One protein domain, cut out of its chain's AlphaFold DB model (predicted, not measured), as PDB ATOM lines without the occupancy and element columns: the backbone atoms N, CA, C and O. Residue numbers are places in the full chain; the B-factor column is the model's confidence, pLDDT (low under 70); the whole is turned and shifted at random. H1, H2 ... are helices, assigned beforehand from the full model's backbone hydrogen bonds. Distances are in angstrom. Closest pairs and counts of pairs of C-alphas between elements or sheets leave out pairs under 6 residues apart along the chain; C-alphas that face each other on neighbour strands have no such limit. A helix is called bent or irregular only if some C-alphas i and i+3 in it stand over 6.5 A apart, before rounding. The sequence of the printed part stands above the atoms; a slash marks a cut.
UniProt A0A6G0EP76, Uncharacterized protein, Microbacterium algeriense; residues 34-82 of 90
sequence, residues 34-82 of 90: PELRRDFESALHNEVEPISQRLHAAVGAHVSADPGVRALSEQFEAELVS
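What this domain is: This is residues 34 to 82 of the 90 residues of an uncharacterized protein of Microbacterium algeriense (UniProt A0A6G0EP76). One long bent helix, H1, meets the shorter H2 at a corner and makes an L with it; the far arm of H1 angles to the same side as H2, giving a flat, open U with nothing packed inside. The printed part has 49 residues, two named helices in the order H1, H2, no named strand, and is all helix. It is extended, with a radius of gyration of the C-alphas of 16.9 A and spans of 46 by 25 by 8 A.

How they stand to each other: Start at H1, residues 34 to 65, assigned as one helix by its hydrogen bonds but bent: C-alphas 47 and 50 are 6.6 A apart. Its arms, H1a and H1b, stand at a steep tilt of 43 degrees. H2, residues 67 to 82, is about perpendicular to H1b at 79 degrees. They touch only at the corner, residues 63 to 64 alone with 69 to 73 alone; the closest C-alphas, of Val 63 and Arg 70, are 5.5 A apart. H1a and H2 are apart. In H1a, H1b and H2 every O i to N i+4 pair is within hydrogen-bond range.

Where its parts are: Find C-alpha 34 at (49.101, 148.139, 25.718); H1a runs 19.9 A to residue 47. H1b, residues 50 to 65, runs 22.5 A. H2 runs 22.2 A to C-alpha 82 at (42.911, 183.796, 2.549).

The domain as a whole: The C-alphas farthest apart, of Glu 35 and Pro 67, are 47.5 A apart. The printed part has no cut, and the H1 to H2 link is tight. Look for pLDDT under 70 at residues 62, 70, 73 and 79 to 82.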
ATOM      1  N   PRO A  34      48.621 146.963  26.431       81.06
ATOM      2  CA  PRO A  34      49.101 148.139  25.718       81.06
ATOM      3  C   PRO A  34      50.369 147.879  24.891       81.06
ATOM      4  O   PRO A  34      50.553 148.545  23.872       81.06
ATOM      5  N   GLU A  35      51.224 146.932  25.285       84.00
ATOM      6  CA  GLU A  35      52.423 146.564  24.525       84.00
ATOM      7  C   GLU A  35      52.037 145.768  23.279       84.00
ATOM      8  O   GLU A  35      52.396 146.158  22.168       84.00
ATOM      9  N   LEU A  36      51.183 144.748  23.429       80.81
ATOM     10  CA  LEU A  36      50.666 143.989  22.283       80.81
ATOM     11  C   LEU A  36      49.883 144.877  21.317       80.81
ATOM     12  O   LEU A  36      49.989 144.720  20.101       80.81
ATOM     13  N   ARG A  37      49.112 145.835  21.843       81.75
ATOM     14  CA  ARG A  37      48.427 146.836  21.023       81.75
ATOM     15  C   ARG A  37      49.420 147.644  20.200       81.75
ATOM     16  O   ARG A  37      49.199 147.833  19.010       81.75
ATOM     17  N   ARG A  38      50.486 148.132  20.831       83.06
ATOM     18  CA  ARG A  38      51.494 148.966  20.179       83.06
ATOM     19  C   ARG A  38      52.238 148.198  19.092       83.06
ATOM     20  O   ARG A  38      52.402 148.728  17.995       83.06
ATOM     21  N   ASP A  39      52.638 146.965  19.375       86.19
ATOM     22  CA  ASP A  39      53.342 146.110  18.417       86.19
ATOM     23  C   ASP A  39      52.446 145.770  17.225       86.19
ATOM     24  O   ASP A  39      52.872 145.845  16.071       86.19
ATOM     25  N   PHE A  40      51.172 145.482  17.489       82.06
ATOM     26  CA  PHE A  40      50.189 145.224  16.449       82.06
ATOM     27  C   PHE A  40      49.884 146.470  15.601       82.06
ATOM     28  O   PHE A  40      49.871 146.393  14.374       82.06
ATOM     29  N   GLU A  41      49.687 147.636  16.224       82.25
ATOM     30  CA  GLU A  41      49.511 148.910  15.514       82.25
ATOM     31  C   GLU A  41      50.756 149.264  14.686       82.25
ATOM     32  O   GLU A  41      50.620 149.744  13.560       82.25
ATOM     33  N   SER A  42      51.961 148.971  15.187       85.94
ATOM     34  CA  SER A  42      53.214 149.166  14.451       85.94
ATOM     35  C   SER A  42      53.331 148.226  13.250       85.94
ATOM     36  O   SER A  42      53.667 148.681  12.157       85.94
ATOM     37  N   ALA A  43      52.998 146.943  13.412       84.00
ATOM     38  CA  ALA A  43      52.980 145.981  12.314       84.00
ATOM     39  C   ALA A  43      51.958 146.377  11.236       84.00
ATOM     40  O   ALA A  43      52.288 146.407  10.051       84.00
ATOM     41  N   LEU A  44      50.744 146.764  11.643       82.56
ATOM     42  CA  LEU A  44      49.727 147.281  10.725       82.56
ATOM     43  C   LEU A  44      50.193 148.544  10.002       82.56
ATOM     44  O   LEU A  44      49.955 148.680   8.804       82.56
ATOM     45  N   HIS A  45      50.840 149.468  10.710       84.19
ATOM     46  CA  HIS A  45      51.383 150.672  10.097       84.19
ATOM     47  C   HIS A  45      52.413 150.318   9.021       84.19
ATOM     48  O   HIS A  45      52.282 150.788   7.897       84.19
ATOM     49  N   ASN A  46      53.361 149.427   9.311       85.19
ATOM     50  CA  ASN A  46      54.398 149.027   8.355       85.19
ATOM     51  C   ASN A  46      53.837 148.340   7.096       85.19
ATOM     52  O   ASN A  46      54.400 148.498   6.016       85.19
ATOM     53  N   GLU A  47      52.728 147.607   7.214       81.25
ATOM     54  CA  GLU A  47      52.059 146.965   6.072       81.25
ATOM     55  C   GLU A  47      51.212 147.949   5.245       81.25
ATOM     56  O   GLU A  47      51.150 147.851   4.017       81.25
ATOM     57  N   VAL A  48      50.548 148.911   5.896       81.12
ATOM     58  CA  VAL A  48      49.611 149.837   5.234       81.12
ATOM     59  C   VAL A  48      50.301 151.095   4.706       81.12
ATOM     60  O   VAL A  48      49.893 151.629   3.672       81.12
ATOM     61  N   GLU A  49      51.354 151.570   5.365       84.88
ATOM     62  CA  GLU A  49      52.070 152.797   5.004       84.88
ATOM     63  C   GLU A  49      52.586 152.785   3.550       84.88
ATOM     64  O   GLU A  49      52.313 153.740   2.817       84.88
ATOM     65  N   PRO A  50      53.195 151.698   3.031       82.81
ATOM     66  CA  PRO A  50      53.617 151.638   1.630       82.81
ATOM     67  C   PRO A  50      52.449 151.677   0.633       82.81
ATOM     68  O   PRO A  50      52.623 152.074  -0.521       82.81
ATOM     69  N   ILE A  51      51.254 151.233   1.037       81.81
ATOM     70  CA  ILE A  51      50.036 151.318   0.216       81.81
ATOM     71  C   ILE A  51      49.550 152.772   0.189       81.81
ATOM     72  O   ILE A  51      49.270 153.309  -0.885       81.81
ATOM     73  N   SER A  52      49.517 153.425   1.355       79.25
ATOM     74  CA  SER A  52      49.150 154.838   1.509       79.25
ATOM     75  C   SER A  52      50.055 155.759   0.687       79.25
ATOM     76  O   SER A  52      49.563 156.592  -0.072       79.25
ATOM     77  N   GLN A  53      51.375 155.563   0.749       81.50
ATOM     78  CA  GLN A  53      52.343 156.366  -0.005       81.50
ATOM     79  C   GLN A  53      52.175 156.217  -1.522       81.50
ATOM     80  O   GLN A  53      52.185 157.215  -2.243       81.50
ATOM     81  N   ARG A  54      51.963 154.987  -2.014       78.81
ATOM     82  CA  ARG A  54      51.692 154.733  -3.440       78.81
ATOM     83  C   ARG A  54      50.401 155.407  -3.900       78.81
ATOM     84  O   ARG A  54      50.387 156.036  -4.956       78.81
ATOM     85  N   LEU A  55      49.344 155.326  -3.092       77.94
ATOM     86  CA  LEU A  55      48.083 156.016  -3.363       77.94
ATOM     87  C   LEU A  55      48.256 157.534  -3.381       77.94
ATOM     88  O   LEU A  55      47.786 158.185  -4.310       77.94
ATOM     89  N   HIS A  56      48.957 158.095  -2.398       76.94
ATOM     90  CA  HIS A  56      49.203 159.530  -2.317       76.94
ATOM     91  C   HIS A  56      49.986 160.036  -3.533       76.94
ATOM     92  O   HIS A  56      49.596 161.025  -4.150       76.94
ATOM     93  N   ALA A  57      51.038 159.319  -3.936       75.75
ATOM     94  CA  ALA A  57      51.811 159.645  -5.131       75.75
ATOM     95  C   ALA A  57      50.958 159.571  -6.410       75.75
ATOM     96  O   ALA A  57      51.034 160.464  -7.253       75.75
ATOM     97  N   ALA A  58      50.108 158.548  -6.542       72.06
ATOM     98  CA  ALA A  58      49.220 158.390  -7.691       72.06
ATOM     99  C   ALA A  58      48.156 159.496  -7.776       72.06
ATOM    100  O   ALA A  58      47.925 160.047  -8.852       72.06
ATOM    101  N   VAL A  59      47.534 159.849  -6.646       74.69
ATOM    102  CA  VAL A  59      46.582 160.965  -6.566       74.69
ATOM    103  C   VAL A  59      47.285 162.282  -6.880       74.69
ATOM    104  O   VAL A  59      46.794 163.031  -7.716       74.69
ATOM    105  N   GLY A  60      48.456 162.540  -6.294       71.50
ATOM    106  CA  GLY A  60      49.237 163.750  -6.560       71.50
ATOM    107  C   GLY A  60      49.632 163.896  -8.033       71.50
ATOM    108  O   GLY A  60      49.485 164.974  -8.613       71.50
ATOM    109  N   ALA A  61      50.064 162.805  -8.671       74.00
ATOM    110  CA  ALA A  61      50.364 162.779 -10.100       74.00
ATOM    111  C   ALA A  61      49.117 163.042 -10.958       74.00
ATOM    112  O   ALA A  61      49.189 163.801 -11.922       74.00
ATOM    113  N   HIS A  62      47.967 162.464 -10.594       69.94
ATOM    114  CA  HIS A  62      46.712 162.681 -11.312       69.94
ATOM    115  C   HIS A  62      46.199 164.121 -11.165       69.94
ATOM    116  O   HIS A  62      45.898 164.755 -12.170       69.94
ATOM    117  N   VAL A  63      46.186 164.665  -9.943       71.06
ATOM    118  CA  VAL A  63      45.808 166.062  -9.657       71.06
ATOM    119  C   VAL A  63      46.702 167.037 -10.419       71.06
ATOM    120  O   VAL A  63      46.214 168.025 -10.950       71.06
ATOM    121  N   SER A  64      48.003 166.756 -10.513       71.12
ATOM    122  CA  SER A  64      48.950 167.617 -11.233       71.12
ATOM    123  C   SER A  64      48.782 167.551 -12.755       71.12
ATOM    124  O   SER A  64      49.041 168.538 -13.445       71.12
ATOM    125  N   ALA A  65      48.392 166.385 -13.277       73.31
ATOM    126  CA  ALA A  65      48.226 166.139 -14.705       73.31
ATOM    127  C   ALA A  65      46.848 166.561 -15.241       73.31
ATOM    128  O   ALA A  65      46.737 166.827 -16.436       73.31
ATOM    129  N   ASP A  66      45.820 166.622 -14.390       76.31
ATOM    130  CA  ASP A  66      44.471 167.061 -14.752       76.31
ATOM    131  C   ASP A  66      44.302 168.576 -14.502       76.31
ATOM    132  O   ASP A  66      44.224 169.012 -13.349       76.31
ATOM    133  N   PRO A  67      44.202 169.409 -15.557       71.06
ATOM    134  CA  PRO A  67      44.082 170.859 -15.410       71.06
ATOM    135  C   PRO A  67      42.814 171.300 -14.665       71.06
ATOM    136  O   PRO A  67      42.827 172.340 -14.010       71.06
ATOM    137  N   GLY A  68      41.722 170.533 -14.763       74.94
ATOM    138  CA  GLY A  68      40.453 170.843 -14.105       74.94
ATOM    139  C   GLY A  68      40.507 170.577 -12.604       74.94
ATOM    140  O   GLY A  68      40.059 171.404 -11.810       74.94
ATOM    141  N   VAL A  69      41.115 169.460 -12.202       71.56
ATOM    142  CA  VAL A  69      41.318 169.124 -10.781       71.56
ATOM    143  C   VAL A  69      42.363 170.039 -10.147       71.56
ATOM    144  O   VAL A  69      42.175 170.509  -9.026       71.56
ATOM    145  N   ARG A  70      43.431 170.362 -10.880       68.31
ATOM    146  CA  ARG A  70      44.456 171.306 -10.439       68.31
ATOM    147  C   ARG A  70      43.884 172.693 -10.155       68.31
ATOM    148  O   ARG A  70      44.152 173.244  -9.092       68.31
ATOM    149  N   ALA A  71      43.064 173.232 -11.058       70.44
ATOM    150  CA  ALA A  71      42.439 174.543 -10.873       70.44
ATOM    151  C   ALA A  71      41.537 174.588  -9.626       70.44
ATOM    152  O   ALA A  71      41.528 175.584  -8.906       70.44
ATOM    153  N   LEU A  72      40.815 173.499  -9.337       71.06
ATOM    154  CA  LEU A  72      40.020 173.370  -8.113       71.06
ATOM    155  C   LEU A  72      40.904 173.283  -6.862       71.06
ATOM    156  O   LEU A  72      40.610 173.933  -5.863       71.06
ATOM    157  N   SER A  73      42.000 172.521  -6.914       68.75
ATOM    158  CA  SER A  73      42.957 172.417  -5.804       68.75
ATOM    159  C   SER A  73      43.603 173.768  -5.480       68.75
ATOM    160  O   SER A  73      43.647 174.163  -4.319       68.75
ATOM    161  N   GLU A  74      44.040 174.511  -6.501       75.06
ATOM    162  CA  GLU A  74      44.616 175.856  -6.357       75.06
ATOM    163  C   GLU A  74      43.589 176.855  -5.784       75.06
ATOM    164  O   GLU A  74      43.938 177.695  -4.954       75.06
ATOM    165  N   GLN A  75      42.308 176.742  -6.167       72.94
ATOM    166  CA  GLN A  75      41.223 177.539  -5.577       72.94
ATOM    167  C   GLN A  75      41.022 177.234  -4.086       72.94
ATOM    168  O   GLN A  75      40.949 178.168  -3.287       72.94
ATOM    169  N   PHE A  76      40.983 175.956  -3.695       73.19
ATOM    170  CA  PHE A  76      40.856 175.562  -2.286       73.19
ATOM    171  C   PHE A  76      42.059 176.003  -1.442       73.19
ATOM    172  O   PHE A  76      41.883 176.474  -0.318       73.19
ATOM    173  N   GLU A  77      43.282 175.889  -1.962       72.00
ATOM    174  CA  GLU A  77      44.484 176.373  -1.275       72.00
ATOM    175  C   GLU A  77      44.465 177.896  -1.101       72.00
ATOM    176  O   GLU A  77      44.749 178.397  -0.010       72.00
ATOM    177  N   ALA A  78      44.068 178.642  -2.134       71.75
ATOM    178  CA  ALA A  78      43.914 180.091  -2.050       71.75
ATOM    179  C   ALA A  78      42.836 180.500  -1.029       71.75
ATOM    180  O   ALA A  78      43.013 181.473  -0.289       71.75
ATOM    181  N   GLU A  79      41.742 179.747  -0.932       66.25
ATOM    182  CA  GLU A  79      40.696 179.954   0.073       66.25
ATOM    183  C   GLU A  79      41.216 179.670   1.494       66.25
ATOM    184  O   GLU A  79      41.062 180.499   2.392       66.25
ATOM    185  N   LEU A  80      41.944 178.569   1.702       65.88
ATOM    186  CA  LEU A  80      42.569 178.229   2.989       65.88
ATOM    187  C   LEU A  80      43.602 179.267   3.451       65.88
ATOM    188  O   LEU A  80      43.674 179.572   4.643       65.88
ATOM    189  N   VAL A  81      44.391 179.821   2.528       67.06
ATOM    190  CA  VAL A  81      45.388 180.867   2.817       67.06
ATOM    191  C   VAL A  81      44.722 182.216   3.093       67.06
ATOM    192  O   VAL A  81      45.191 182.975   3.943       67.06
ATOM    193  N   SER A  82      43.626 182.523   2.401       63.62
ATOM    194  CA  SER A  82      42.911 183.796   2.549       63.62
ATOM    195  C   SER A  82      41.915 183.815   3.709       63.62
ATOM    196  O   SER A  82      41.533 184.903   4.146       63.62
TER     197      SER A  82